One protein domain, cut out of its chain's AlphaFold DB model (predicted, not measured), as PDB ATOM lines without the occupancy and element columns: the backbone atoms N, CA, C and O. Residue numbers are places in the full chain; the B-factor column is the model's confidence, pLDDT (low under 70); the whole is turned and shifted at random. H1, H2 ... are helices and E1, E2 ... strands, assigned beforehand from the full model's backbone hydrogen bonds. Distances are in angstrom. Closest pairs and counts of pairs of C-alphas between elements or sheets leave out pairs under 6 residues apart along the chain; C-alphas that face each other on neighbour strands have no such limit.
ATOM      1  N   GLU A  30      70.066 -18.911 -42.820       88.19
ATOM      2  CA  GLU A  30      69.035 -19.480 -43.694       88.19
ATOM      3  C   GLU A  30      68.087 -20.382 -42.902       88.19
ATOM      4  O   GLU A  30      66.876 -20.295 -43.067       88.19
ATOM      5  N   ASN A  31      68.616 -21.186 -41.975       89.25
ATOM      6  CA  ASN A  31      67.786 -22.001 -41.092       89.25
ATOM      7  C   ASN A  31      66.909 -21.154 -40.162       89.25
ATOM      8  O   ASN A  31      65.737 -21.472 -39.991       89.25
ATOM      9  N   GLU A  32      67.444 -20.072 -39.597       91.00
ATOM     10  CA  GLU A  32      66.705 -19.122 -38.761       91.00
ATOM     11  C   GLU A  32      65.619 -18.407 -39.568       91.00
ATOM     12  O   GLU A  32      64.469 -18.350 -39.138       91.00
ATOM     13  N   ARG A  33      65.944 -17.956 -40.788       91.00
ATOM     14  CA  ARG A  33      64.963 -17.399 -41.728       91.00
ATOM     15  C   ARG A  33      63.861 -18.408 -42.043       91.00
ATOM     16  O   ARG A  33      62.688 -18.065 -41.956       91.00
ATOM     17  N   ASN A  34      64.214 -19.648 -42.374       92.31
ATOM     18  CA  ASN A  34      63.246 -20.694 -42.701       92.31
ATOM     19  C   ASN A  34      62.367 -21.057 -41.500       92.31
ATOM     20  O   ASN A  34      61.176 -21.293 -41.675       92.31
ATOM     21  N   LEU A  35      62.930 -21.061 -40.288       93.25
ATOM     22  CA  LEU A  35      62.187 -21.270 -39.047       93.25
ATOM     23  C   LEU A  35      61.225 -20.110 -38.757       93.25
ATOM     24  O   LEU A  35      60.084 -20.343 -38.358       93.25
ATOM     25  N   MET A  36      61.661 -18.872 -38.988       93.19
ATOM     26  CA  MET A  36      60.824 -17.683 -38.845       93.19
ATOM     27  C   MET A  36      59.647 -17.721 -39.829       93.19
ATOM     28  O   MET A  36      58.503 -17.592 -39.400       93.19
ATOM     29  N   ILE A  37      59.904 -17.970 -41.120       93.00
ATOM     30  CA  ILE A  37      58.848 -18.070 -42.142       93.00
ATOM     31  C   ILE A  37      57.905 -19.233 -41.826       93.00
ATOM     32  O   ILE A  37      56.689 -19.071 -41.877       93.00
ATOM     33  N   ALA A  38      58.446 -20.395 -41.442       94.19
ATOM     34  CA  ALA A  38      57.637 -21.532 -41.017       94.19
ATOM     35  C   ALA A  38      56.696 -21.153 -39.868       94.19
ATOM     36  O   ALA A  38      55.509 -21.456 -39.925       94.19
ATOM     37  N   SER A  39      57.206 -20.440 -38.865       94.75
ATOM     38  CA  SER A  39      56.412 -19.994 -37.719       94.75
ATOM     39  C   SER A  39      55.301 -19.027 -38.134       94.75
ATOM     40  O   SER A  39      54.169 -19.216 -37.701       94.75
ATOM     41  N   GLN A  40      55.592 -18.055 -39.005       94.44
ATOM     42  CA  GLN A  40      54.597 -17.105 -39.520       94.44
ATOM     43  C   GLN A  40      53.455 -17.817 -40.253       94.44
ATOM     44  O   GLN A  40      52.288 -17.596 -39.945       94.44
ATOM     45  N   VAL A  41      53.785 -18.727 -41.174       94.38
ATOM     46  CA  VAL A  41      52.788 -19.488 -41.943       94.38
ATOM     47  C   VAL A  41      51.908 -20.339 -41.019       94.38
ATOM     48  O   VAL A  41      50.687 -20.367 -41.167       94.38
ATOM     49  N   ILE A  42      52.517 -21.016 -40.040       95.25
ATOM     50  CA  ILE A  42      51.787 -21.837 -39.067       95.25
ATOM     51  C   ILE A  42      50.853 -20.967 -38.221       95.25
ATOM     52  O   ILE A  42      49.678 -21.294 -38.072       95.25
ATOM     53  N   GLN A  43      51.367 -19.866 -37.668       95.44
ATOM     54  CA  GLN A  43      50.598 -18.959 -36.818       95.44
ATOM     55  C   GLN A  43      49.410 -18.366 -37.572       95.44
ATOM     56  O   GLN A  43      48.298 -18.424 -37.055       95.44
ATOM     57  N   PHE A  44      49.616 -17.913 -38.809       95.44
ATOM     58  CA  PHE A  44      48.544 -17.394 -39.652       95.44
ATOM     59  C   PHE A  44      47.440 -18.438 -39.877       95.44
ATOM     60  O   PHE A  44      46.261 -18.146 -39.695       95.44
ATOM     61  N   GLY A  45      47.810 -19.689 -40.187       94.81
ATOM     62  CA  GLY A  45      46.852 -20.794 -40.311       94.81
ATOM     63  C   GLY A  45      46.045 -21.048 -39.034       94.81
ATOM     64  O   GLY A  45      44.822 -21.175 -39.084       94.81
ATOM     65  N   ILE A  46      46.717 -21.084 -37.882       95.75
ATOM     66  CA  ILE A  46      46.071 -21.280 -36.576       95.75
ATOM     67  C   ILE A  46      45.120 -20.122 -36.255       95.75
ATOM     68  O   ILE A  46      44.022 -20.346 -35.743       95.75
ATOM     69  N   GLU A  47      45.532 -18.883 -36.518       97.19
ATOM     70  CA  GLU A  47      44.702 -17.707 -36.277       97.19
ATOM     71  C   GLU A  47      43.473 -17.685 -37.180       97.19
ATOM     72  O   GLU A  47      42.374 -17.474 -36.666       97.19
ATOM     73  N   ALA A  48      43.623 -17.998 -38.471       96.81
ATOM     74  CA  ALA A  48      42.497 -18.134 -39.391       96.81
ATOM     75  C   ALA A  48      41.470 -19.151 -38.882       96.81
ATOM     76  O   ALA A  48      40.281 -18.841 -38.833       96.81
ATOM     77  N   GLY A  49      41.921 -20.328 -38.427       96.19
ATOM     78  CA  GLY A  49      41.036 -21.358 -37.871       96.19
ATOM     79  C   GLY A  49      40.230 -20.837 -36.680       96.19
ATOM     80  O   GLY A  49      39.006 -20.924 -36.672       96.19
ATOM     81  N   LYS A  50      40.894 -20.174 -35.725       97.38
ATOM     82  CA  LYS A  50      40.223 -19.565 -34.560       97.38
ATOM     83  C   LYS A  50      39.192 -18.505 -34.951       97.38
ATOM     84  O   LYS A  50      38.166 -18.372 -34.287       97.38
ATOM     85  N   ARG A  51      39.463 -17.705 -35.989       97.69
ATOM     86  CA  ARG A  51      38.520 -16.675 -36.456       97.69
ATOM     87  C   ARG A  51      37.326 -17.282 -37.190       97.69
ATOM     88  O   ARG A  51      36.215 -16.804 -36.987       97.69
ATOM     89  N   VAL A  52      37.529 -18.351 -37.961       96.69
ATOM     90  CA  VAL A  52      36.432 -19.136 -38.548       96.69
ATOM     91  C   VAL A  52      35.555 -19.746 -37.456       96.69
ATOM     92  O   VAL A  52      34.340 -19.561 -37.492       96.69
ATOM     93  N   GLU A  53      36.147 -20.383 -36.443       96.06
ATOM     94  CA  GLU A  53      35.404 -20.930 -35.298       96.06
ATOM     95  C   GLU A  53      34.581 -19.849 -34.580       96.06
ATOM     96  O   GLU A  53      33.415 -20.072 -34.253       96.06
ATOM     97  N   LYS A  54      35.159 -18.655 -34.379       97.12
ATOM     98  CA  LYS A  54      34.444 -17.505 -33.807       97.12
ATOM     99  C   LYS A  54      33.242 -17.102 -34.669       97.12
ATOM    100  O   LYS A  54      32.143 -17.005 -34.142       97.12
ATOM    101  N   LEU A  55      33.429 -16.910 -35.976       97.12
ATOM    102  CA  LEU A  55      32.341 -16.541 -36.893       97.12
ATOM    103  C   LEU A  55      31.206 -17.574 -36.875       97.12
ATOM    104  O   LEU A  55      30.031 -17.213 -36.857       97.12
ATOM    105  N   GLN A  56      31.543 -18.864 -36.817       95.75
ATOM    106  CA  GLN A  56      30.544 -19.922 -36.674       95.75
ATOM    107  C   GLN A  56      29.804 -19.850 -35.333       95.75
ATOM    108  O   GLN A  56      28.586 -20.036 -35.305       95.75
ATOM    109  N   ALA A  57      30.509 -19.556 -34.236       96.38
ATOM    110  CA  ALA A  57      29.900 -19.346 -32.923       96.38
ATOM    111  C   ALA A  57      28.969 -18.117 -32.897       96.38
ATOM    112  O   ALA A  57      27.939 -18.154 -32.227       96.38
ATOM    113  N   ASP A  58      29.281 -17.088 -33.689       97.50
ATOM    114  CA  ASP A  58      28.451 -15.895 -33.899       97.50
ATOM    115  C   ASP A  58      27.263 -16.154 -34.861       97.50
ATOM    116  O   ASP A  58      26.459 -15.265 -35.141       97.50
ATOM    117  N   GLY A  59      27.098 -17.392 -35.344       96.44
ATOM    118  CA  GLY A  59      25.964 -17.825 -36.167       96.44
ATOM    119  C   GLY A  59      26.185 -17.711 -37.677       96.44
ATOM    120  O   GLY A  59      25.258 -17.969 -38.454       96.44
ATOM    121  N   VAL A  60      27.396 -17.368 -38.125       96.06
ATOM    122  CA  VAL A  60      27.740 -17.339 -39.549       96.06
ATOM    123  C   VAL A  60      27.937 -18.770 -40.049       96.06
ATOM    124  O   VAL A  60      28.844 -19.492 -39.636       96.06
ATOM    125  N   ALA A  61      27.074 -19.207 -40.967       91.81
ATOM    126  CA  ALA A  61      27.230 -20.510 -41.605       91.81
ATOM    127  C   ALA A  61      28.563 -20.578 -42.367       91.81
ATOM    128  O   ALA A  61      28.921 -19.630 -43.058       91.81
ATOM    129  N   LEU A  62      29.251 -21.723 -42.318       89.12
ATOM    130  CA  LEU A  62      30.567 -21.904 -42.949       89.12
ATOM    131  C   LEU A  62      30.579 -21.533 -44.442       89.12
ATOM    132  O   LEU A  62      31.505 -20.891 -44.912       89.12
ATOM    133  N   SER A  63      29.512 -21.866 -45.173       87.81
ATOM    134  CA  SER A  63      29.350 -21.538 -46.597       87.81
ATOM    135  C   SER A  63      29.069 -20.058 -46.884       87.81
ATOM    136  O   SER A  63      28.874 -19.689 -48.037       87.81
ATOM    137  N   ARG A  64      28.907 -19.238 -45.842       92.31
ATOM    138  CA  ARG A  64      28.678 -17.792 -45.929       92.31
ATOM    139  C   ARG A  64      29.870 -16.984 -45.437       92.31
ATOM    140  O   ARG A  64      29.801 -15.765 -45.517       92.31
ATOM    141  N   ILE A  65      30.911 -17.630 -44.912       93.69
ATOM    142  CA  ILE A  65      32.117 -16.921 -44.493       93.69
ATOM    143  C   ILE A  65      32.814 -16.398 -45.745       93.69
ATOM    144  O   ILE A  65      33.095 -17.157 -46.669       93.69
ATOM    145  N   ASN A  66      33.075 -15.095 -45.771       94.62
ATOM    146  CA  ASN A  66      33.784 -14.445 -46.860       94.62
ATOM    147  C   ASN A  66      35.294 -14.447 -46.562       94.62
ATOM    148  O   ASN A  66      35.749 -13.889 -45.562       94.62
ATOM    149  N   PHE A  67      36.070 -15.101 -47.425       93.88
ATOM    150  CA  PHE A  67      37.525 -15.224 -47.297       93.88
ATOM    151  C   PHE A  67      38.299 -14.192 -48.134       93.88
ATOM    152  O   PHE A  67      39.522 -14.279 -48.215       93.88
ATOM    153  N   ASP A  68      37.624 -13.226 -48.760       93.12
ATOM    154  CA  ASP A  68      38.282 -12.162 -49.522       93.12
ATOM    155  C   ASP A  68      38.943 -11.144 -48.569       93.12
ATOM    156  O   ASP A  68      38.246 -10.518 -47.762       93.12
ATOM    157  N   PRO A  69      40.272 -10.931 -48.636       93.06
ATOM    158  CA  PRO A  69      40.934  -9.896 -47.843       93.06
ATOM    159  C   PRO A  69      40.507  -8.468 -48.217       93.06
ATOM    160  O   PRO A  69      40.752  -7.550 -47.439       93.06
ATOM    161  N   ALA A  70      39.878  -8.266 -49.380       94.88
ATOM    162  CA  ALA A  70      39.336  -6.985 -49.827       94.88
ATOM    163  C   ALA A  70      37.842  -6.797 -49.495       94.88
ATOM    164  O   ALA A  70      37.214  -5.863 -50.003       94.88
ATOM    165  N   ALA A  71      37.261  -7.671 -48.663       94.56
ATOM    166  CA  ALA A  71      35.896  -7.515 -48.176       94.56
ATOM    167  C   ALA A  71      35.684  -6.165 -47.462       94.56
ATOM    168  O   ALA A  71      36.617  -5.558 -46.935       94.56
ATOM    169  N   ALA A  72      34.436  -5.695 -47.438       95.44
ATOM    170  CA  ALA A  72      34.089  -4.424 -46.811       95.44
ATOM    171  C   ALA A  72      34.350  -4.441 -45.291       95.44
ATOM    172  O   ALA A  72      34.176  -5.463 -44.623       95.44
ATOM    173  N   GLU A  73      34.733  -3.291 -44.727       96.06
ATOM    174  CA  GLU A  73      35.072  -3.164 -43.298       96.06
ATOM    175  C   GLU A  73      33.892  -3.446 -42.347       96.06
ATOM    176  O   GLU A  73      34.104  -3.722 -41.165       96.06
ATOM    177  N   ASP A  74      32.660  -3.389 -42.855       97.12
ATOM    178  CA  ASP A  74      31.408  -3.661 -42.146       97.12
ATOM    179  C   ASP A  74      30.809  -5.050 -42.457       97.12
ATOM    180  O   ASP A  74      29.739  -5.385 -41.952       97.12
ATOM    181  N   ASP A  75      31.494  -5.885 -43.249       97.81
ATOM    182  CA  ASP A  75      31.063  -7.258 -43.533       97.81
ATOM    183  C   ASP A  75      31.268  -8.177 -42.312       97.81
ATOM    184  O   ASP A  75      32.335  -8.756 -42.100       97.81
ATOM    185  N   GLU A  76      30.205  -8.358 -41.526       97.81
ATOM    186  CA  GLU A  76      30.153  -9.257 -40.359       97.81
ATOM    187  C   GLU A  76      30.433 -10.734 -40.701       97.81
ATOM    188  O   GLU A  76      30.712 -11.540 -39.813       97.81
ATOM    189  N   THR A  77      30.367 -11.116 -41.982       97.31
ATOM    190  CA  THR A  77      30.631 -12.487 -42.440       97.31
ATOM    191  C   THR A  77      32.056 -12.695 -42.943       97.31
ATOM    192  O   THR A  77      32.459 -13.837 -43.175       97.31
ATOM    193  N   ALA A  78      32.839 -11.624 -43.097       97.31
ATOM    194  CA  ALA A  78      34.187 -11.706 -43.636       97.31
ATOM    195  C   ALA A  78      35.246 -12.004 -42.573       97.31
ATOM    196  O   ALA A  78      35.285 -11.407 -41.495       97.31
ATOM    197  N   LEU A  79      36.170 -12.905 -42.913       96.88
ATOM    198  CA  LEU A  79      37.277 -13.317 -42.050       96.88
ATOM    199  C   LEU A  79      38.209 -12.142 -41.713       96.88
ATOM    200  O   LEU A  79      38.635 -11.990 -40.566       96.88
ATOM    201  N   PHE A  80      38.499 -11.313 -42.717       96.94
ATOM    202  CA  PHE A  80      39.464 -10.213 -42.634       96.94
ATOM    203  C   PHE A  80      38.831  -8.853 -42.304       96.94
ATOM    204  O   PHE A  80      39.542  -7.884 -42.050       96.94
ATOM    205  N   SER A  81      37.499  -8.772 -42.264       97.38
ATOM    206  CA  SER A  81      36.797  -7.536 -41.916       97.38
ATOM    207  C   SER A  81      36.827  -7.281 -40.403       97.38
ATOM    208  O   SER A  81      36.600  -8.223 -39.634       97.38
ATOM    209  N   PRO A  82      37.053  -6.034 -39.938       97.12
ATOM    210  CA  PRO A  82      36.961  -5.673 -38.524       97.12
ATOM    211  C   PRO A  82      35.609  -6.001 -37.875       97.12
ATOM    212  O   PRO A  82      35.590  -6.366 -36.698       97.12
ATOM    213  N   ALA A  83      34.500  -5.887 -38.617       97.50
ATOM    214  CA  ALA A  83      33.162  -6.217 -38.122       97.50
ATOM    215  C   ALA A  83      32.923  -7.732 -37.986       97.50
ATOM    216  O   ALA A  83      32.141  -8.153 -37.136       97.50
ATOM    217  N   GLY A  84      33.612  -8.547 -38.790       97.56
ATOM    218  CA  GLY A  84      33.526 -10.006 -38.761       97.56
ATOM    219  C   GLY A  84      34.636 -10.665 -37.932       97.56
ATOM    220  O   GLY A  84      34.680 -10.607 -36.695       97.56
ATOM    221  N   GLY A  85      35.543 -11.361 -38.624       96.62
ATOM    222  CA  GLY A  85      36.621 -12.132 -38.001       96.62
ATOM    223  C   GLY A  85      37.742 -11.267 -37.413       96.62
ATOM    224  O   GLY A  85      38.393 -11.674 -36.437       96.62
ATOM    225  N   GLY A  86      37.943 -10.065 -37.963       97.06
ATOM    226  CA  GLY A  86      38.980  -9.117 -37.561       97.06
ATOM    227  C   GLY A  86      40.398  -9.664 -37.724       97.06
ATOM    228  O   GLY A  86      41.282  -9.313 -36.941       97.06
ATOM    229  N   MET A  87      40.605 -10.591 -38.663       96.88
ATOM    230  CA  MET A  87      41.928 -11.117 -38.979       96.88
ATOM    231  C   MET A  87      42.696 -10.110 -39.837       96.88
ATOM    232  O   MET A  87      42.150  -9.567 -40.791       96.88
ATOM    233  N   ILE A  88      43.973  -9.888 -39.541       95.50
ATOM    234  CA  ILE A  88      44.841  -9.100 -40.419       95.50
ATOM    235  C   ILE A  88      45.381 -10.042 -41.494       95.50
ATOM    236  O   ILE A  88      45.948 -11.086 -41.174       95.50
ATOM    237  N   TYR A  89      45.185  -9.691 -42.764       94.56
ATOM    238  CA  TYR A  89      45.785 -10.430 -43.869       94.56
ATOM    239  C   TYR A  89      47.282 -10.106 -43.954       94.56
ATOM    240  O   TYR A  89      47.665  -8.948 -44.118       94.56
ATOM    241  N   GLU A  90      48.125 -11.133 -43.863       90.75
ATOM    242  CA  GLU A  90      49.577 -11.012 -43.946       90.75
ATOM    243  C   GLU A  90      50.143 -12.104 -44.854       90.75
ATOM    244  O   GLU A  90      49.900 -13.301 -44.666       90.75
ATOM    245  N   GLU A  91      50.940 -11.690 -45.838       87.00
ATOM    246  CA  GLU A  91      51.672 -12.621 -46.689       87.00
ATOM    247  C   GLU A  91      53.019 -12.973 -46.040       87.00
ATOM    248  O   GLU A  91      53.794 -12.073 -45.691       87.00
ATOM    249  N   PRO A  92      53.342 -14.270 -45.882       80.50
ATOM    250  CA  PRO A  92      54.615 -14.698 -45.328       80.50
ATOM    251  C   PRO A  92      55.767 -14.185 -46.192       80.50
ATOM    252  O   PRO A  92      55.918 -14.551 -47.364       80.50
ATOM    253  N   MET A  93      56.615 -13.350 -45.595       75.19
ATOM    254  CA  MET A  93      57.745 -12.748 -46.293       75.19
ATOM    255  C   MET A  93      58.704 -13.819 -46.822       75.19
ATOM    256  O   MET A  93      59.109 -14.733 -46.109       75.19
ATOM    257  N   GLY A  94      59.172 -13.656 -48.060       66.19
ATOM    258  CA  GLY A  94      60.310 -14.426 -48.565       66.19
ATOM    259  C   GLY A  94      60.002 -15.842 -49.052       66.19
ATOM    260  O   GLY A  94      60.940 -16.620 -49.230       66.19
ATOM    261  N   THR A  95      58.733 -16.153 -49.299       64.44
ATOM    262  CA  THR A  95      58.296 -17.336 -50.043       64.44
ATOM    263  C   THR A  95      58.526 -17.069 -51.545       64.44
ATOM    264  O   THR A  95      58.148 -16.028 -52.075       64.44
ATOM    265  N   GLY A  96      59.351 -17.886 -52.207       57.59
ATOM    266  CA  GLY A  96      59.980 -17.532 -53.493       57.59
ATOM    267  C   GLY A  96      59.053 -17.503 -54.724       57.59
ATOM    268  O   GLY A  96      57.973 -18.064 -54.693       57.59
ATOM    269  N   ARG A  97      59.557 -16.901 -55.824       53.09
ATOM    270  CA  ARG A  97      59.182 -16.889 -57.276       53.09
ATOM    271  C   ARG A  97      57.715 -16.907 -57.757       53.09
ATOM    272  O   ARG A  97      57.497 -16.471 -58.885       53.09
ATOM    273  N   TYR A  98      56.748 -17.392 -56.996       55.66
ATOM    274  CA  TYR A  98      55.330 -17.450 -57.347       55.66
ATOM    275  C   TYR A  98      54.564 -16.390 -56.547       55.66
ATOM    276  O   TYR A  98      55.035 -15.959 -55.498       55.66
ATOM    277  N   MET A  99      53.416 -15.926 -57.052       57.72
ATOM    278  CA  MET A  99      52.545 -15.003 -56.313       57.72
ATOM    279  C   MET A  99      51.964 -15.757 -55.116       57.72
ATOM    280  O   MET A  99      50.986 -16.493 -55.242       57.72
ATOM    281  N   ALA A 100      52.664 -15.659 -53.993       70.25
ATOM    282  CA  ALA A 100      52.431 -16.463 -52.815       70.25
ATOM    283  C   ALA A 100      51.353 -15.789 -51.957       70.25
ATOM    284  O   ALA A 100      51.645 -15.072 -51.007       70.25
ATOM    285  N   ALA A 101      50.100 -15.995 -52.355       86.19
ATOM    286  CA  ALA A 101      48.924 -15.543 -51.626       86.19
ATOM    287  C   ALA A 101      48.272 -16.722 -50.900       86.19
ATOM    288  O   ALA A 101      48.310 -17.865 -51.377       86.19
ATOM    289  N   TRP A 102      47.645 -16.436 -49.761       91.12
ATOM    290  CA  TRP A 102      46.774 -17.407 -49.115       91.12
ATOM    291  C   TRP A 102      45.554 -17.655 -49.984       91.12
ATOM    292  O   TRP A 102      44.940 -16.729 -50.509       91.12
ATOM    293  N   LYS A 103      45.206 -18.928 -50.133       91.38
ATOM    294  CA  LYS A 103      44.028 -19.356 -50.875       91.38
ATOM    295  C   LYS A 103      43.170 -20.202 -49.957       91.38
ATOM    296  O   LYS A 103      43.689 -20.944 -49.122       91.38
ATOM    297  N   VAL A 104      41.862 -20.088 -50.115       90.50
ATOM    298  CA  VAL A 104      40.896 -20.915 -49.399       90.50
ATOM    299  C   VAL A 104      40.201 -21.794 -50.416       90.50
ATOM    300  O   VAL A 104      39.965 -21.379 -51.543       90.50
ATOM    301  N   LEU A 105      39.974 -23.033 -50.016       87.31
ATOM    302  CA  LEU A 105      39.183 -24.007 -50.731       87.31
ATOM    303  C   LEU A 105      37.937 -24.239 -49.905       87.31
ATOM    304  O   LEU A 105      38.023 -24.745 -48.779       87.31
ATOM    305  N   ASP A 106      36.795 -23.859 -50.455       79.94
ATOM    306  CA  ASP A 106      35.513 -24.043 -49.799       79.94
ATOM    307  C   ASP A 106      34.492 -24.769 -50.694       79.94
ATOM    308  O   ASP A 106      34.793 -25.367 -51.733       79.94
ATOM    309  N   VAL A 107      33.239 -24.788 -50.239       69.25
ATOM    310  CA  VAL A 107      32.132 -25.442 -50.945       69.25
ATOM    311  C   VAL A 107      31.707 -24.718 -52.227       69.25
ATOM    312  O   VAL A 107      31.014 -25.319 -53.047       69.25
ATOM    313  N   SER A 108      32.076 -23.447 -52.386       67.62
ATOM    314  CA  SER A 108      31.806 -22.626 -53.566       67.62
ATOM    315  C   SER A 108      32.801 -22.898 -54.699       67.62
ATOM    316  O   SER A 108      32.417 -22.858 -55.872       67.62
ATOM    317  N   ASP A 109      34.038 -23.275 -54.359       64.25
ATOM    318  CA  ASP A 109      35.107 -23.519 -55.334       64.25
ATOM    319  C   ASP A 109      34.947 -24.833 -56.097       64.25
ATOM    320  O   ASP A 109      35.289 -24.920 -57.279       64.25
ATOM    321  N   ALA A 110      34.363 -25.849 -55.462       60.12
ATOM    322  CA  ALA A 110      34.132 -27.150 -56.071       60.12
ATOM    323  C   ALA A 110      32.691 -27.610 -55.863       60.12
ATOM    324  O   ALA A 110      32.157 -27.567 -54.754       60.12
ATOM    325  N   ARG A 111      32.079 -28.163 -56.926       62.00
ATOM    326  CA  ARG A 111      30.715 -28.719 -56.873       62.00
ATOM    327  C   ARG A 111      30.548 -29.679 -55.700       62.00
ATOM    328  O   ARG A 111      29.486 -29.646 -55.085       62.00
ATOM    329  N   ASP A 112      31.609 -30.432 -55.381       61.66
ATOM    330  CA  ASP A 112      31.689 -31.403 -54.288       61.66
ATOM    331  C   ASP A 112      32.685 -31.065 -53.143       61.66
ATOM    332  O   ASP A 112      32.767 -31.835 -52.192       61.66
ATOM    333  N   GLY A 113      33.348 -29.894 -53.152       72.44
ATOM    334  CA  GLY A 113      34.236 -29.408 -52.073       72.44
ATOM    335  C   GLY A 113      35.687 -29.884 -52.147       72.44
ATOM    336  O   GLY A 113      36.153 -30.283 -53.202       72.44
ATOM    337  N   PHE A 114      36.405 -29.851 -51.028       81.38
ATOM    338  CA  PHE A 114      37.718 -30.485 -50.882       81.38
ATOM    339  C   PHE A 114      37.711 -31.384 -49.651       81.38
ATOM    340  O   PHE A 114      36.918 -31.159 -48.737       81.38
ATOM    341  N   LEU A 115      38.553 -32.422 -49.684       86.25
ATOM    342  CA  LEU A 115      38.605 -33.449 -48.645       86.25
ATOM    343  C   LEU A 115      39.995 -33.568 -48.027       86.25
ATOM    344  O   LEU A 115      40.977 -33.658 -48.760       86.25
ATOM    345  N   VAL A 116      40.101 -33.677 -46.708       88.62
ATOM    346  CA  VAL A 116      41.328 -34.125 -46.035       88.62
ATOM    347  C   VAL A 116      41.143 -35.567 -45.580       88.62
ATOM    348  O   VAL A 116      40.393 -35.843 -44.653       88.62
ATOM    349  N   SER A 117      41.839 -36.505 -46.227       88.62
ATOM    350  CA  SER A 117      41.642 -37.938 -45.975       88.62
ATOM    351  C   SER A 117      41.843 -38.280 -44.498       88.62
ATOM    352  O   SER A 117      42.853 -37.902 -43.905       88.62
ATOM    353  N   GLY A 118      40.909 -39.026 -43.910       87.38
ATOM    354  CA  GLY A 118      40.966 -39.450 -42.511       87.38
ATOM    355  C   GLY A 118      40.665 -38.343 -41.495       87.38
ATOM    356  O   GLY A 118      40.809 -38.576 -40.294       87.38
ATOM    357  N   LEU A 119      40.282 -37.149 -41.950       86.88
ATOM    358  CA  LEU A 119      39.733 -36.077 -41.129       86.88
ATOM    359  C   LEU A 119      38.216 -36.019 -41.371       86.88
ATOM    360  O   LEU A 119      37.774 -36.170 -42.501       86.88
ATOM    361  N   GLY A 120      37.412 -35.842 -40.319       81.31
ATOM    362  CA  GLY A 120      35.950 -35.805 -40.470       81.31
ATOM    363  C   GLY A 120      35.367 -37.117 -41.016       81.31
ATOM    364  O   GLY A 120      35.661 -38.200 -40.501       81.31
ATOM    365  N   SER A 121      34.509 -37.017 -42.035       76.38
ATOM    366  CA  SER A 121      33.854 -38.161 -42.677       76.38
ATOM    367  C   SER A 121      34.331 -38.368 -44.115       76.38
ATOM    368  O   SER A 121      33.860 -37.709 -45.039       76.38
ATOM    369  N   ASP A 122      35.139 -39.408 -44.337       73.00
ATOM    370  CA  ASP A 122      35.543 -39.858 -45.682       73.00
ATOM    371  C   ASP A 122      34.357 -40.384 -46.534       73.00
ATOM    372  O   ASP A 122      34.501 -40.683 -47.722       73.00
ATOM    373  N   ALA A 123      33.173 -40.554 -45.929       63.25
ATOM    374  CA  ALA A 123      32.011 -41.198 -46.540       63.25
ATOM    375  C   ALA A 123      30.957 -40.216 -47.085       63.25
ATOM    376  O   ALA A 123      30.047 -40.638 -47.805       63.25
ATOM    377  N   ALA A 124      31.029 -38.926 -46.743       53.72
ATOM    378  CA  ALA A 124      29.961 -37.975 -47.033       53.72
ATOM    379  C   ALA A 124      30.303 -37.033 -48.199       53.72
ATOM    380  O   ALA A 124      31.191 -36.204 -48.106       53.72
ATOM    381  N   VAL A 125      29.466 -37.023 -49.244       55.25
ATOM    382  CA  VAL A 125      29.449 -35.973 -50.300       55.25
ATOM    383  C   VAL A 125      29.062 -34.582 -49.727       55.25
ATOM    384  O   VAL A 125      29.071 -33.565 -50.422       55.25
ATOM    385  N   ARG A 126      28.669 -34.533 -48.447       53.41
ATOM    386  CA  ARG A 126      28.079 -33.371 -47.764       53.41
ATOM    387  C   ARG A 126      28.848 -32.887 -46.527       53.41
ATOM    388  O   ARG A 126      28.360 -31.957 -45.899       53.41
ATOM    389  N   GLY A 127      29.996 -33.481 -46.191       53.28
ATOM    390  CA  GLY A 127      30.909 -32.957 -45.170       53.28
ATOM    391  C   GLY A 127      32.180 -32.510 -45.872       53.28
ATOM    392  O   GLY A 127      32.924 -33.353 -46.353       53.28
ATOM    393  N   ARG A 128      32.343 -31.202 -46.067       72.44
ATOM    394  CA  ARG A 128      33.476 -30.634 -46.805       72.44
ATOM    395  C   ARG A 128      34.322 -29.853 -45.826       72.44
ATOM    396  O   ARG A 128      33.784 -29.010 -45.105       72.44
ATOM    397  N   GLU A 129      35.623 -30.109 -45.814       86.81
ATOM    398  CA  GLU A 129      36.521 -29.246 -45.068       86.81
ATOM    399  C   GLU A 129      36.661 -27.913 -45.795       86.81
ATOM    400  O   GLU A 129      36.767 -27.853 -47.022       86.81
ATOM    401  N   VAL A 130      36.700 -26.835 -45.018       90.56
ATOM    402  CA  VAL A 130      37.246 -25.576 -45.517       90.56
ATOM    403  C   VAL A 130      38.733 -25.615 -45.251       90.56
ATOM    404  O   VAL A 130      39.158 -25.752 -44.103       90.56
ATOM    405  N   VAL A 131      39.525 -25.526 -46.313       92.25
ATOM    406  CA  VAL A 131      40.977 -25.664 -46.236       92.25
ATOM    407  C   VAL A 131      41.622 -24.385 -46.727       92.25
ATOM    408  O   VAL A 131      41.460 -24.002 -47.879       92.25
ATOM    409  N   MET A 132      42.407 -23.750 -45.870       94.00
ATOM    410  CA  MET A 132      43.308 -22.691 -46.292       94.00
ATOM    411  C   MET A 132      44.660 -23.289 -46.644       94.00
ATOM    412  O   MET A 132      45.172 -24.152 -45.931       94.00
ATOM    413  N   TYR A 133      45.253 -22.835 -47.739       94.00
ATOM    414  CA  TYR A 133      46.535 -23.332 -48.198       94.00
ATOM    415  C   TYR A 133      47.433 -22.223 -48.736       94.00
ATOM    416  O   TYR A 133      46.987 -21.143 -49.127       94.00
ATOM    417  N   PHE A 134      48.726 -22.526 -48.739       92.94
ATOM    418  CA  PHE A 134      49.782 -21.656 -49.221       92.94
ATOM    419  C   PHE A 134      50.707 -22.456 -50.138       92.94
ATOM    420  O   PHE A 134      51.315 -23.441 -49.704       92.94
ATOM    421  N   GLU A 135      50.788 -22.071 -51.412       91.81
ATOM    422  CA  GLU A 135      51.638 -22.739 -52.403       91.81
ATOM    423  C   GLU A 135      53.003 -22.061 -52.547       91.81
ATOM    424  O   GLU A 135      53.184 -20.892 -52.223       91.81
ATOM    425  N   GLY A 136      53.968 -22.795 -53.099       90.75
ATOM    426  CA  GLY A 136      55.260 -22.217 -53.472       90.75
ATOM    427  C   GLY A 136      56.245 -22.126 -52.311       90.75
ATOM    428  O   GLY A 136      57.229 -21.392 -52.393       90.75
ATOM    429  N   LEU A 137      56.024 -22.896 -51.241       91.94
ATOM    430  CA  LEU A 137      56.991 -22.994 -50.155       91.94
ATOM    431  C   LEU A 137      58.300 -23.626 -50.639       91.94
ATOM    432  O   LEU A 137      58.327 -24.520 -51.489       91.94
ATOM    433  N   GLU A 138      59.408 -23.189 -50.050       92.88
ATOM    434  CA  GLU A 138      60.678 -23.880 -50.224       92.88
ATOM    435  C   GLU A 138      60.668 -25.197 -49.426       92.88
ATOM    436  O   GLU A 138      60.130 -25.244 -48.312       92.88
ATOM    437  N   PRO A 139      61.294 -26.275 -49.938       94.81
ATOM    438  CA  PRO A 139      61.352 -27.550 -49.227       94.81
ATOM    439  C   PRO A 139      61.957 -27.413 -47.825       94.81
ATOM    440  O   PRO A 139      61.507 -28.066 -46.888       94.81
ATOM    441  N   ALA A 140      62.945 -26.533 -47.649       94.31
ATOM    442  CA  ALA A 140      63.551 -26.297 -46.346       94.31
ATOM    443  C   ALA A 140      62.534 -25.760 -45.323       94.31
ATOM    444  O   ALA A 140      62.481 -26.268 -44.207       94.31
ATOM    445  N   ILE A 141      61.674 -24.812 -45.715       94.69
ATOM    446  CA  ILE A 141      60.603 -24.265 -44.865       94.69
ATOM    447  C   ILE A 141      59.603 -25.368 -44.495       94.69
ATOM    448  O   ILE A 141      59.301 -25.570 -43.321       94.69
ATOM    449  N   CYS A 142      59.154 -26.139 -45.487       95.44
ATOM    450  CA  CYS A 142      58.236 -27.264 -45.302       95.44
ATOM    451  C   CYS A 142      58.786 -28.308 -44.310       95.44
ATOM    452  O   CYS A 142      58.078 -28.782 -43.420       95.44
ATOM    453  N   SER A 143      60.081 -28.622 -44.419       96.56
ATOM    454  CA  SER A 143      60.776 -29.514 -43.490       96.56
ATOM    455  C   SER A 143      60.847 -28.930 -42.073       96.56
ATOM    456  O   SER A 143      60.615 -29.658 -41.108       96.56
ATOM    457  N   GLN A 144      61.103 -27.622 -41.921       95.56
ATOM    458  CA  GLN A 144      61.111 -26.965 -40.604       95.56
ATOM    459  C   GLN A 144      59.733 -26.989 -39.931       95.56
ATOM    460  O   GLN A 144      59.654 -27.297 -38.743       95.56
ATOM    461  N   MET A 145      58.649 -26.749 -40.676       95.56
ATOM    462  CA  MET A 145      57.282 -26.865 -40.146       95.56
ATOM    463  C   MET A 145      57.020 -28.262 -39.584       95.56
ATOM    464  O   MET A 145      56.599 -28.418 -38.439       95.56
ATOM    465  N   ARG A 146      57.338 -29.294 -40.376       95.19
ATOM    466  CA  ARG A 146      57.147 -30.695 -39.988       95.19
ATOM    467  C   ARG A 146      57.941 -31.053 -38.736       95.19
ATOM    468  O   ARG A 146      57.367 -31.627 -37.814       95.19
ATOM    469  N   LYS A 147      59.209 -30.634 -38.658       95.00
ATOM    470  CA  LYS A 147      60.027 -30.779 -37.442       95.00
ATOM    471  C   LYS A 147      59.389 -30.088 -36.238       95.00
ATOM    472  O   LYS A 147      59.347 -30.681 -35.165       95.00
ATOM    473  N   GLY A 148      58.867 -28.872 -36.415       92.94
ATOM    474  CA  GLY A 148      58.189 -28.111 -35.361       92.94
ATOM    475  C   GLY A 148      56.966 -28.825 -34.775       92.94
ATOM    476  O   GLY A 148      56.677 -28.679 -33.592       92.94
ATOM    477  N   TRP A 149      56.295 -29.661 -35.569       94.12
ATOM    478  CA  TRP A 149      55.175 -30.498 -35.125       94.12
ATOM    479  C   TRP A 149      55.583 -31.908 -34.669       94.12
ATOM    480  O   TRP A 149      54.717 -32.760 -34.464       94.12
ATOM    481  N   GLY A 150      56.884 -32.190 -34.548       93.38
ATOM    482  CA  GLY A 150      57.390 -33.518 -34.195       93.38
ATOM    483  C   GLY A 150      57.147 -34.582 -35.272       93.38
ATOM    484  O   GLY A 150      57.077 -35.768 -34.955       93.38
ATOM    485  N   LEU A 151      56.978 -34.173 -36.533       92.31
ATOM    486  CA  LEU A 151      56.822 -35.077 -37.672       92.31
ATOM    487  C   LEU A 151      58.165 -35.370 -38.332       92.31
ATOM    488  O   LEU A 151      59.130 -34.617 -38.188       92.31
ATOM    489  N   ASP A 152      58.185 -36.445 -39.118       94.56
ATOM    490  CA  ASP A 152      59.315 -36.752 -39.988       94.56
ATOM    491  C   ASP A 152      59.609 -35.551 -40.913       94.56
ATOM    492  O   ASP A 152      58.681 -35.078 -41.587       94.56
ATOM    493  N   PRO A 153      60.852 -35.029 -40.945       93.12
ATOM    494  CA  PRO A 153      61.237 -33.938 -41.835       93.12
ATOM    495  C   PRO A 153      61.166 -34.285 -43.323       93.12
ATOM    496  O   PRO A 153      61.197 -33.355 -44.136       93.12
ATOM    497  N   GLU A 154      61.103 -35.569 -43.683       96.12
ATOM    498  CA  GLU A 154      60.810 -36.014 -45.038       96.12
ATOM    499  C   GLU A 154      59.415 -35.528 -45.445       96.12
ATOM    500  O   GLU A 154      58.411 -35.721 -44.749       96.12
ATOM    501  N   ILE A 155      59.365 -34.824 -46.574       96.56
ATOM    502  CA  ILE A 155      58.146 -34.188 -47.053       96.56
ATOM    503  C   ILE A 155      57.374 -35.206 -47.891       96.56
ATOM    504  O   ILE A 155      57.868 -35.610 -48.947       96.56
ATOM    505  N   PRO A 156      56.156 -35.591 -47.481       96.31
ATOM    506  CA  PRO A 156      55.373 -36.552 -48.232       96.31
ATOM    507  C   PRO A 156      54.979 -35.968 -49.589       96.31
ATOM    508  O   PRO A 156      54.740 -34.764 -49.741       96.31
ATOM    509  N   VAL A 157      54.898 -36.843 -50.587       95.38
ATOM    510  CA  VAL A 157      54.461 -36.490 -51.935       95.38
ATOM    511  C   VAL A 157      52.999 -36.873 -52.089       95.38
ATOM    512  O   VAL A 157      52.607 -38.021 -51.896       95.38
ATOM    513  N   GLN A 158      52.190 -35.902 -52.483       92.06
ATOM    514  CA  GLN A 158      50.858 -36.143 -53.000       92.06
ATOM    515  C   GLN A 158      51.013 -36.656 -54.442       92.06
ATOM    516  O   GLN A 158      51.255 -35.868 -55.352       92.06
ATOM    517  N   GLU A 159      50.935 -37.971 -54.668       88.19
ATOM    518  CA  GLU A 159      51.200 -38.582 -55.989       88.19
ATOM    519  C   GLU A 159      50.242 -38.084 -57.087       88.19
ATOM    520  O   GLU A 159      50.648 -37.884 -58.233       88.19
ATOM    521  N   VAL A 160      48.984 -37.833 -56.723       86.00
ATOM    522  CA  VAL A 160      47.948 -37.281 -57.600       86.00
ATOM    523  C   VAL A 160      47.880 -35.789 -57.353       86.00
ATOM    524  O   VAL A 160      47.470 -35.355 -56.279       86.00
ATOM    525  N   LYS A 161      48.299 -35.017 -58.357       86.44
ATOM    526  CA  LYS A 161      48.330 -33.560 -58.277       86.44
ATOM    527  C   LYS A 161      46.942 -33.032 -57.897       86.44
ATOM    528  O   LYS A 161      45.973 -33.322 -58.595       86.44
ATOM    529  N   LEU A 162      46.879 -32.254 -56.820       86.38
ATOM    530  CA  LEU A 162      45.711 -31.456 -56.485       86.38
ATOM    531  C   LEU A 162      45.483 -30.433 -57.589       86.38
ATOM    532  O   LEU A 162      46.409 -29.701 -57.966       86.38
ATOM    533  N   ASP A 163      44.263 -30.420 -58.100       84.31
ATOM    534  CA  ASP A 163      43.800 -29.478 -59.100       84.31
ATOM    535  C   ASP A 163      42.857 -28.489 -58.413       84.31
ATOM    536  O   ASP A 163      41.682 -28.773 -58.188       84.31
ATOM    537  N   PHE A 164      43.420 -27.345 -58.026       80.44
ATOM    538  CA  PHE A 164      42.705 -26.283 -57.318       80.44
ATOM    539  C   PHE A 164      41.699 -25.542 -58.208       80.44
ATOM    540  O   PHE A 164      40.839 -24.846 -57.686       80.44
ATOM    541  N   ASP A 165      41.775 -25.726 -59.529       74.88
ATOM    542  CA  ASP A 165      40.862 -25.113 -60.495       74.88
ATOM    543  C   ASP A 165      39.711 -26.071 -60.885       74.88
ATOM    544  O   ASP A 165      38.789 -25.700 -61.622       74.88
ATOM    545  N   HIS A 166      39.748 -27.330 -60.424       66.81
ATOM    546  CA  HIS A 166      38.836 -28.379 -60.879       66.81
ATOM    547  C   HIS A 166      37.506 -28.414 -60.127       66.81
ATOM    548  O   HIS A 166      37.453 -28.564 -58.911       66.81
ATOM    549  N   ARG A 167      36.401 -28.437 -60.883       61.69
ATOM    550  CA  ARG A 167      35.023 -28.539 -60.359       61.69
ATOM    551  C   ARG A 167      34.359 -29.904 -60.598       61.69
ATOM    552  O   ARG A 167      33.143 -29.965 -60.792       61.69
ATOM    553  N   ALA A 168      35.124 -30.996 -60.665       56.28
ATOM    554  CA  ALA A 168      34.551 -32.330 -60.890       56.28
ATOM    555  C   ALA A 168      33.951 -32.947 -59.616       56.28
ATOM    556  O   ALA A 168      34.143 -32.445 -58.513       56.28
ATOM    557  N   ALA A 169      33.205 -34.041 -59.796       55.34
ATOM    558  CA  ALA A 169      32.595 -34.790 -58.702       55.34
ATOM    559  C   ALA A 169      33.630 -35.613 -57.915       55.34
ATOM    560  O   ALA A 169      34.559 -36.170 -58.507       55.34
ATOM    561  N   ILE A 170      33.459 -35.708 -56.594       57.56
ATOM    562  CA  ILE A 170      34.526 -36.120 -55.663       57.56
ATOM    563  C   ILE A 170      34.198 -37.431 -54.942       57.56
ATOM    564  O   ILE A 170      33.046 -37.743 -54.648       57.56
ATOM    565  N   ARG A 171      35.245 -38.204 -54.633       61.09
ATOM    566  CA  ARG A 171      35.233 -39.321 -53.671       61.09
ATOM    567  C   ARG A 171      36.438 -39.175 -52.743       61.09
ATOM    568  O   ARG A 171      37.484 -38.779 -53.234       61.09
ATOM    569  N   ALA A 172      36.366 -39.518 -51.460       57.72
ATOM    570  CA  ALA A 172      37.587 -39.583 -50.651       57.72
ATOM    571  C   ALA A 172      38.566 -40.617 -51.250       57.72
ATOM    572  O   ALA A 172      38.154 -41.710 -51.653       57.72
ATOM    573  N   GLY A 173      39.851 -40.265 -51.362       63.22
ATOM    574  CA  GLY A 173      40.904 -41.159 -51.857       63.22
ATOM    575  C   GLY A 173      41.983 -40.447 -52.672       63.22
ATOM    576  O   GLY A 173      42.118 -39.232 -52.631       63.22
ATOM    577  N   ALA A 174      42.775 -41.200 -53.435       68.06
ATOM    578  CA  ALA A 174      43.849 -40.636 -54.252       68.06
ATOM    579  C   ALA A 174      43.309 -39.958 -55.526       68.06
ATOM    580  O   ALA A 174      43.388 -40.515 -56.621       68.06
ATOM    581  N   ASN A 175      42.746 -38.757 -55.391       76.38
ATOM    582  CA  ASN A 175      42.301 -37.927 -56.512       76.38
ATOM    583  C   ASN A 175      42.756 -36.465 -56.377       76.38
ATOM    584  O   ASN A 175      43.452 -36.094 -55.435       76.38
ATOM    585  N   ALA A 176      42.382 -35.649 -57.363       78.75
ATOM    586  CA  ALA A 176      42.819 -34.265 -57.501       78.75
ATOM    587  C   ALA A 176      42.172 -33.277 -56.507       78.75
ATOM    588  O   ALA A 176      42.515 -32.101 -56.530       78.75
ATOM    589  N   THR A 177      41.270 -33.724 -55.633       80.00
ATOM    590  CA  THR A 177      40.542 -32.861 -54.681       80.00
ATOM    591  C   THR A 177      40.656 -33.332 -53.230       80.00
ATOM    592  O   THR A 177      40.040 -32.752 -52.336       80.00
ATOM    593  N   THR A 178      41.443 -34.381 -52.977       84.50
ATOM    594  CA  THR A 178      41.638 -34.945 -51.638       84.50
ATOM    595  C   THR A 178      43.084 -34.773 -51.196       84.50
ATOM    596  O   THR A 178      43.990 -35.309 -51.830       84.50
ATOM    597  N   PHE A 179      43.325 -34.105 -50.076       88.38
ATOM    598  CA  PHE A 179      44.605 -34.088 -49.379       88.38
ATOM    599  C   PHE A 179      44.818 -35.447 -48.699       88.38
ATOM    600  O   PHE A 179      44.213 -35.730 -47.669       88.38
ATOM    601  N   TYR A 180      45.662 -36.314 -49.265       88.50
ATOM    602  CA  TYR A 180      45.899 -37.663 -48.719       88.50
ATOM    603  C   TYR A 180      47.362 -37.935 -48.363       88.50
ATOM    604  O   TYR A 180      47.661 -38.961 -47.756       88.50
ATOM    605  N   ALA A 181      48.283 -37.023 -48.692       87.56
ATOM    606  CA  ALA A 181      49.697 -37.145 -48.331       87.56
ATOM    607  C   ALA A 181      49.933 -37.231 -46.808       87.56
ATOM    608  O   ALA A 181      50.967 -37.733 -46.369       87.56
ATOM    609  N   THR A 182      48.987 -36.751 -45.997       88.81
ATOM    610  CA  THR A 182      49.027 -36.857 -44.534       88.81
ATOM    611  C   THR A 182      47.641 -37.138 -43.953       88.81
ATOM    612  O   THR A 182      46.970 -36.198 -43.521       88.81
ATOM    613  N   PRO A 183      47.197 -38.402 -43.936       89.69
ATOM    614  CA  PRO A 183      45.852 -38.722 -43.495       89.69
ATOM    615  C   PRO A 183      45.656 -38.422 -42.000       89.69
ATOM    616  O   PRO A 183      46.575 -38.597 -41.196       89.69
ATOM    617  N   GLY A 184      44.456 -37.966 -41.639       90.81
ATOM    618  CA  GLY A 184      44.030 -37.694 -40.264       90.81
ATOM    619  C   GLY A 184      44.638 -36.448 -39.628       90.81
ATOM    620  O   GLY A 184      44.620 -36.314 -38.405       90.81
ATOM    621  N   ARG A 185      45.211 -35.539 -40.422       92.62
ATOM    622  CA  ARG A 185      45.833 -34.313 -39.911       92.62
ATOM    623  C   ARG A 185      45.083 -33.091 -40.408       92.62
ATOM    624  O   ARG A 185      44.902 -32.928 -41.601       92.62
ATOM    625  N   ALA A 186      44.725 -32.197 -39.491       94.38
ATOM    626  CA  ALA A 186      44.118 -30.913 -39.836       94.38
ATOM    627  C   ALA A 186      45.109 -29.939 -40.492       94.38
ATOM    628  O   ALA A 186      44.702 -28.909 -41.004       94.38
ATOM    629  N   PHE A 187      46.405 -30.232 -40.476       95.50
ATOM    630  CA  PHE A 187      47.422 -29.409 -41.112       95.50
ATOM    631  C   PHE A 187      48.608 -30.262 -41.528       95.50
ATOM    632  O   PHE A 187      48.932 -31.267 -40.887       95.50
ATOM    633  N   SER A 188      49.284 -29.851 -42.595       95.69
ATOM    634  CA  SER A 188      50.575 -30.414 -42.981       95.69
ATOM    635  C   SER A 188      51.223 -29.580 -44.081       95.69
ATOM    636  O   SER A 188      50.584 -28.752 -44.725       95.69
ATOM    637  N   CYS A 189      52.497 -29.863 -44.333       95.88
ATOM    638  CA  CYS A 189      53.175 -29.469 -45.550       95.88
ATOM    639  C   CYS A 189      53.582 -30.709 -46.368       95.88
ATOM    640  O   CYS A 189      54.070 -31.702 -45.814       95.88
ATOM    641  N   PHE A 190      53.342 -30.664 -47.677       96.12
ATOM    642  CA  PHE A 190      53.561 -31.764 -48.620       96.12
ATOM    643  C   PHE A 190      53.974 -31.232 -50.000       96.12
ATOM    644  O   PHE A 190      53.893 -30.035 -50.274       96.12
ATOM    645  N   ARG A 191      54.416 -32.118 -50.895       96.00
ATOM    646  CA  ARG A 191      54.710 -31.778 -52.295       96.00
ATOM    647  C   ARG A 191      53.543 -32.153 -53.205       96.00
ATOM    648  O   ARG A 191      53.153 -33.318 -53.234       96.00
ATOM    649  N   ASN A 192      53.012 -31.204 -53.974       93.81
ATOM    650  CA  ASN A 192      51.868 -31.425 -54.859       93.81
ATOM    651  C   ASN A 192      52.285 -32.064 -56.196       93.81
ATOM    652  O   ASN A 192      52.625 -31.370 -57.154       93.81
ATOM    653  N   GLY A 193      52.274 -33.392 -56.276       92.62
ATOM    654  CA  GLY A 193      52.817 -34.149 -57.403       92.62
ATOM    655  C   GLY A 193      54.345 -34.266 -57.355       92.62
ATOM    656  O   GLY A 193      55.051 -33.447 -56.769       92.62
ATOM    657  N   ARG A 194      54.898 -35.265 -58.055       91.94
ATOM    658  CA  ARG A 194      56.350 -35.569 -58.047       91.94
ATOM    659  C   ARG A 194      57.261 -34.434 -58.515       91.94
ATOM    660  O   ARG A 194      58.462 -34.474 -58.268       91.94
ATOM    661  N   LYS A 195      56.722 -33.459 -59.247       92.00
ATOM    662  CA  LYS A 195      57.458 -32.305 -59.788       92.00
ATOM    663  C   LYS A 195      56.810 -30.963 -59.450       92.00
ATOM    664  O   LYS A 195      57.300 -29.946 -59.925       92.00
ATOM    665  N   GLY A 196      55.727 -30.950 -58.675       91.50
ATOM    666  CA  GLY A 196      55.018 -29.713 -58.375       91.50
ATOM    667  C   GLY A 196      55.548 -28.990 -57.135       91.50
ATOM    668  O   GLY A 196      56.567 -29.407 -56.563       91.50
ATOM    669  N   PRO A 197      54.876 -27.885 -56.768       93.06
ATOM    670  CA  PRO A 197      55.277 -27.023 -55.664       93.06
ATOM    671  C   PRO A 197      55.042 -27.694 -54.308       93.06
ATOM    672  O   PRO A 197      54.283 -28.661 -54.194       93.06
ATOM    673  N   TYR A 198      55.679 -27.154 -53.271       93.88
ATOM    674  CA  TYR A 198      55.356 -27.499 -51.891       93.88
ATOM    675  C   TYR A 198      54.196 -26.641 -51.410       93.88
ATOM    676  O   TYR A 198      54.126 -25.448 -51.716       93.88
ATOM    677  N   ILE A 199      53.288 -27.279 -50.687       94.00
ATOM    678  CA  ILE A 199      52.042 -26.688 -50.228       94.00
ATOM    679  C   ILE A 199      51.915 -26.951 -48.740       94.00
ATOM    680  O   ILE A 199      52.046 -28.093 -48.297       94.00
ATOM    681  N   TYR A 200      51.650 -25.889 -47.991       95.19
ATOM    682  CA  TYR A 200      51.107 -25.981 -46.645       95.19
ATOM    683  C   TYR A 200      49.589 -25.886 -46.720       95.19
ATOM    684  O   TYR A 200      49.074 -25.073 -47.486       95.19
ATOM    685  N   TYR A 201      48.883 -26.683 -45.925       95.50
ATOM    686  CA  TYR A 201      47.450 -26.523 -45.723       95.50
ATOM    687  C   TYR A 201      47.088 -26.575 -44.241       95.50
ATOM    688  O   TYR A 201      47.779 -27.206 -43.436       95.50
ATOM    689  N   GLN A 202      45.961 -25.946 -43.930       95.75
ATOM    690  CA  GLN A 202      45.291 -25.924 -42.644       95.75
ATOM    691  C   GLN A 202      43.783 -26.057 -42.891       95.75
ATOM    692  O   GLN A 202      43.168 -25.197 -43.519       95.75
ATOM    693  N   ALA A 203      43.176 -27.119 -42.374       94.69
ATOM    694  CA  ALA A 203      41.734 -27.226 -42.237       94.69
ATOM    695  C   ALA A 203      41.268 -26.178 -41.216       94.69
ATOM    696  O   ALA A 203      41.741 -26.152 -40.074       94.69
ATOM    697  N   LEU A 204      40.383 -25.292 -41.663       94.56
ATOM    698  CA  LEU A 204      39.763 -24.234 -40.870       94.56
ATOM    699  C   LEU A 204      38.470 -24.711 -40.205       94.56
ATOM    700  O   LEU A 204      38.122 -24.233 -39.135       94.56
ATOM    701  N   ALA A 205      37.774 -25.656 -40.836       90.56
ATOM    702  CA  ALA A 205      36.578 -26.284 -40.298       90.56
ATOM    703  C   ALA A 205      36.452 -27.715 -40.832       90.56
ATOM    704  O   ALA A 205      36.770 -27.979 -41.993       90.56
ATOM    705  N   ILE A 206      35.978 -28.615 -39.971       86.50
ATOM    706  CA  ILE A 206      35.724 -30.029 -40.266       86.50
ATOM    707  C   ILE A 206      34.218 -30.248 -40.119       86.50
ATOM    708  O   ILE A 206      33.633 -29.779 -39.139       86.50
TER     709      ILE A 206
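This is residues 30 to 206 of the 207 residues of an uncharacterized protein of Proteobacteria bacterium (UniProt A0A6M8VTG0). With little regular structure, a strongly twisted four-stranded sheet has long H1 and short H2 over one face; loops within residues 106 to 129 and 155 to 186 lie towards the other. Residues 58 to 101 fold back beside H1. Of 177 printed residues 64 are in named elements, H1 E1 E2 H2 E3 E4; the class is mixed, the antiparallel sheet's order E1 E2 E4 E3. It is compact, radius of gyration of the C-alphas 15.7 A, spanning 41 by 37 by 28 A.

H1, residues 30 to 57, touches H2, residues 139 to 148, C-alphas 34 and 141 closest at 4.9 A. Hairpins are E1, residues 102 to 105, with E2, residues 130 to 137 (N 105 to O 131, 2.8 A), and E3, residues 187 to 192, with E4, residues 198 to 205 (N 190 to O 199, 2.9 A). Across the antiparallel neighbour strands E2 and E4, N 132 and O 202 are within hydrogen-bond range, 2.9 A. E2, H2 and E3 form a split strand-helix-strand unit, two strands that run the same way in one sheet with a helix between them along the chain and E4 between them in the sheet; its crossover is right-handed. In both helices every O i to N i+4 pair is within range.

H1, 40.6 A, begins at C-alpha 30 (69.035, -19.480, -43.694); E4, 22.1 A, ends at C-alpha 205 (36.578, -26.284, -40.298).

The printed part has no cut; links H1 to E1, E1 to E2 and H2 to E3 are long. Residues 94 to 99, 107 to 112, 123 to 127 and 166 to 174 have pLDDT under 70.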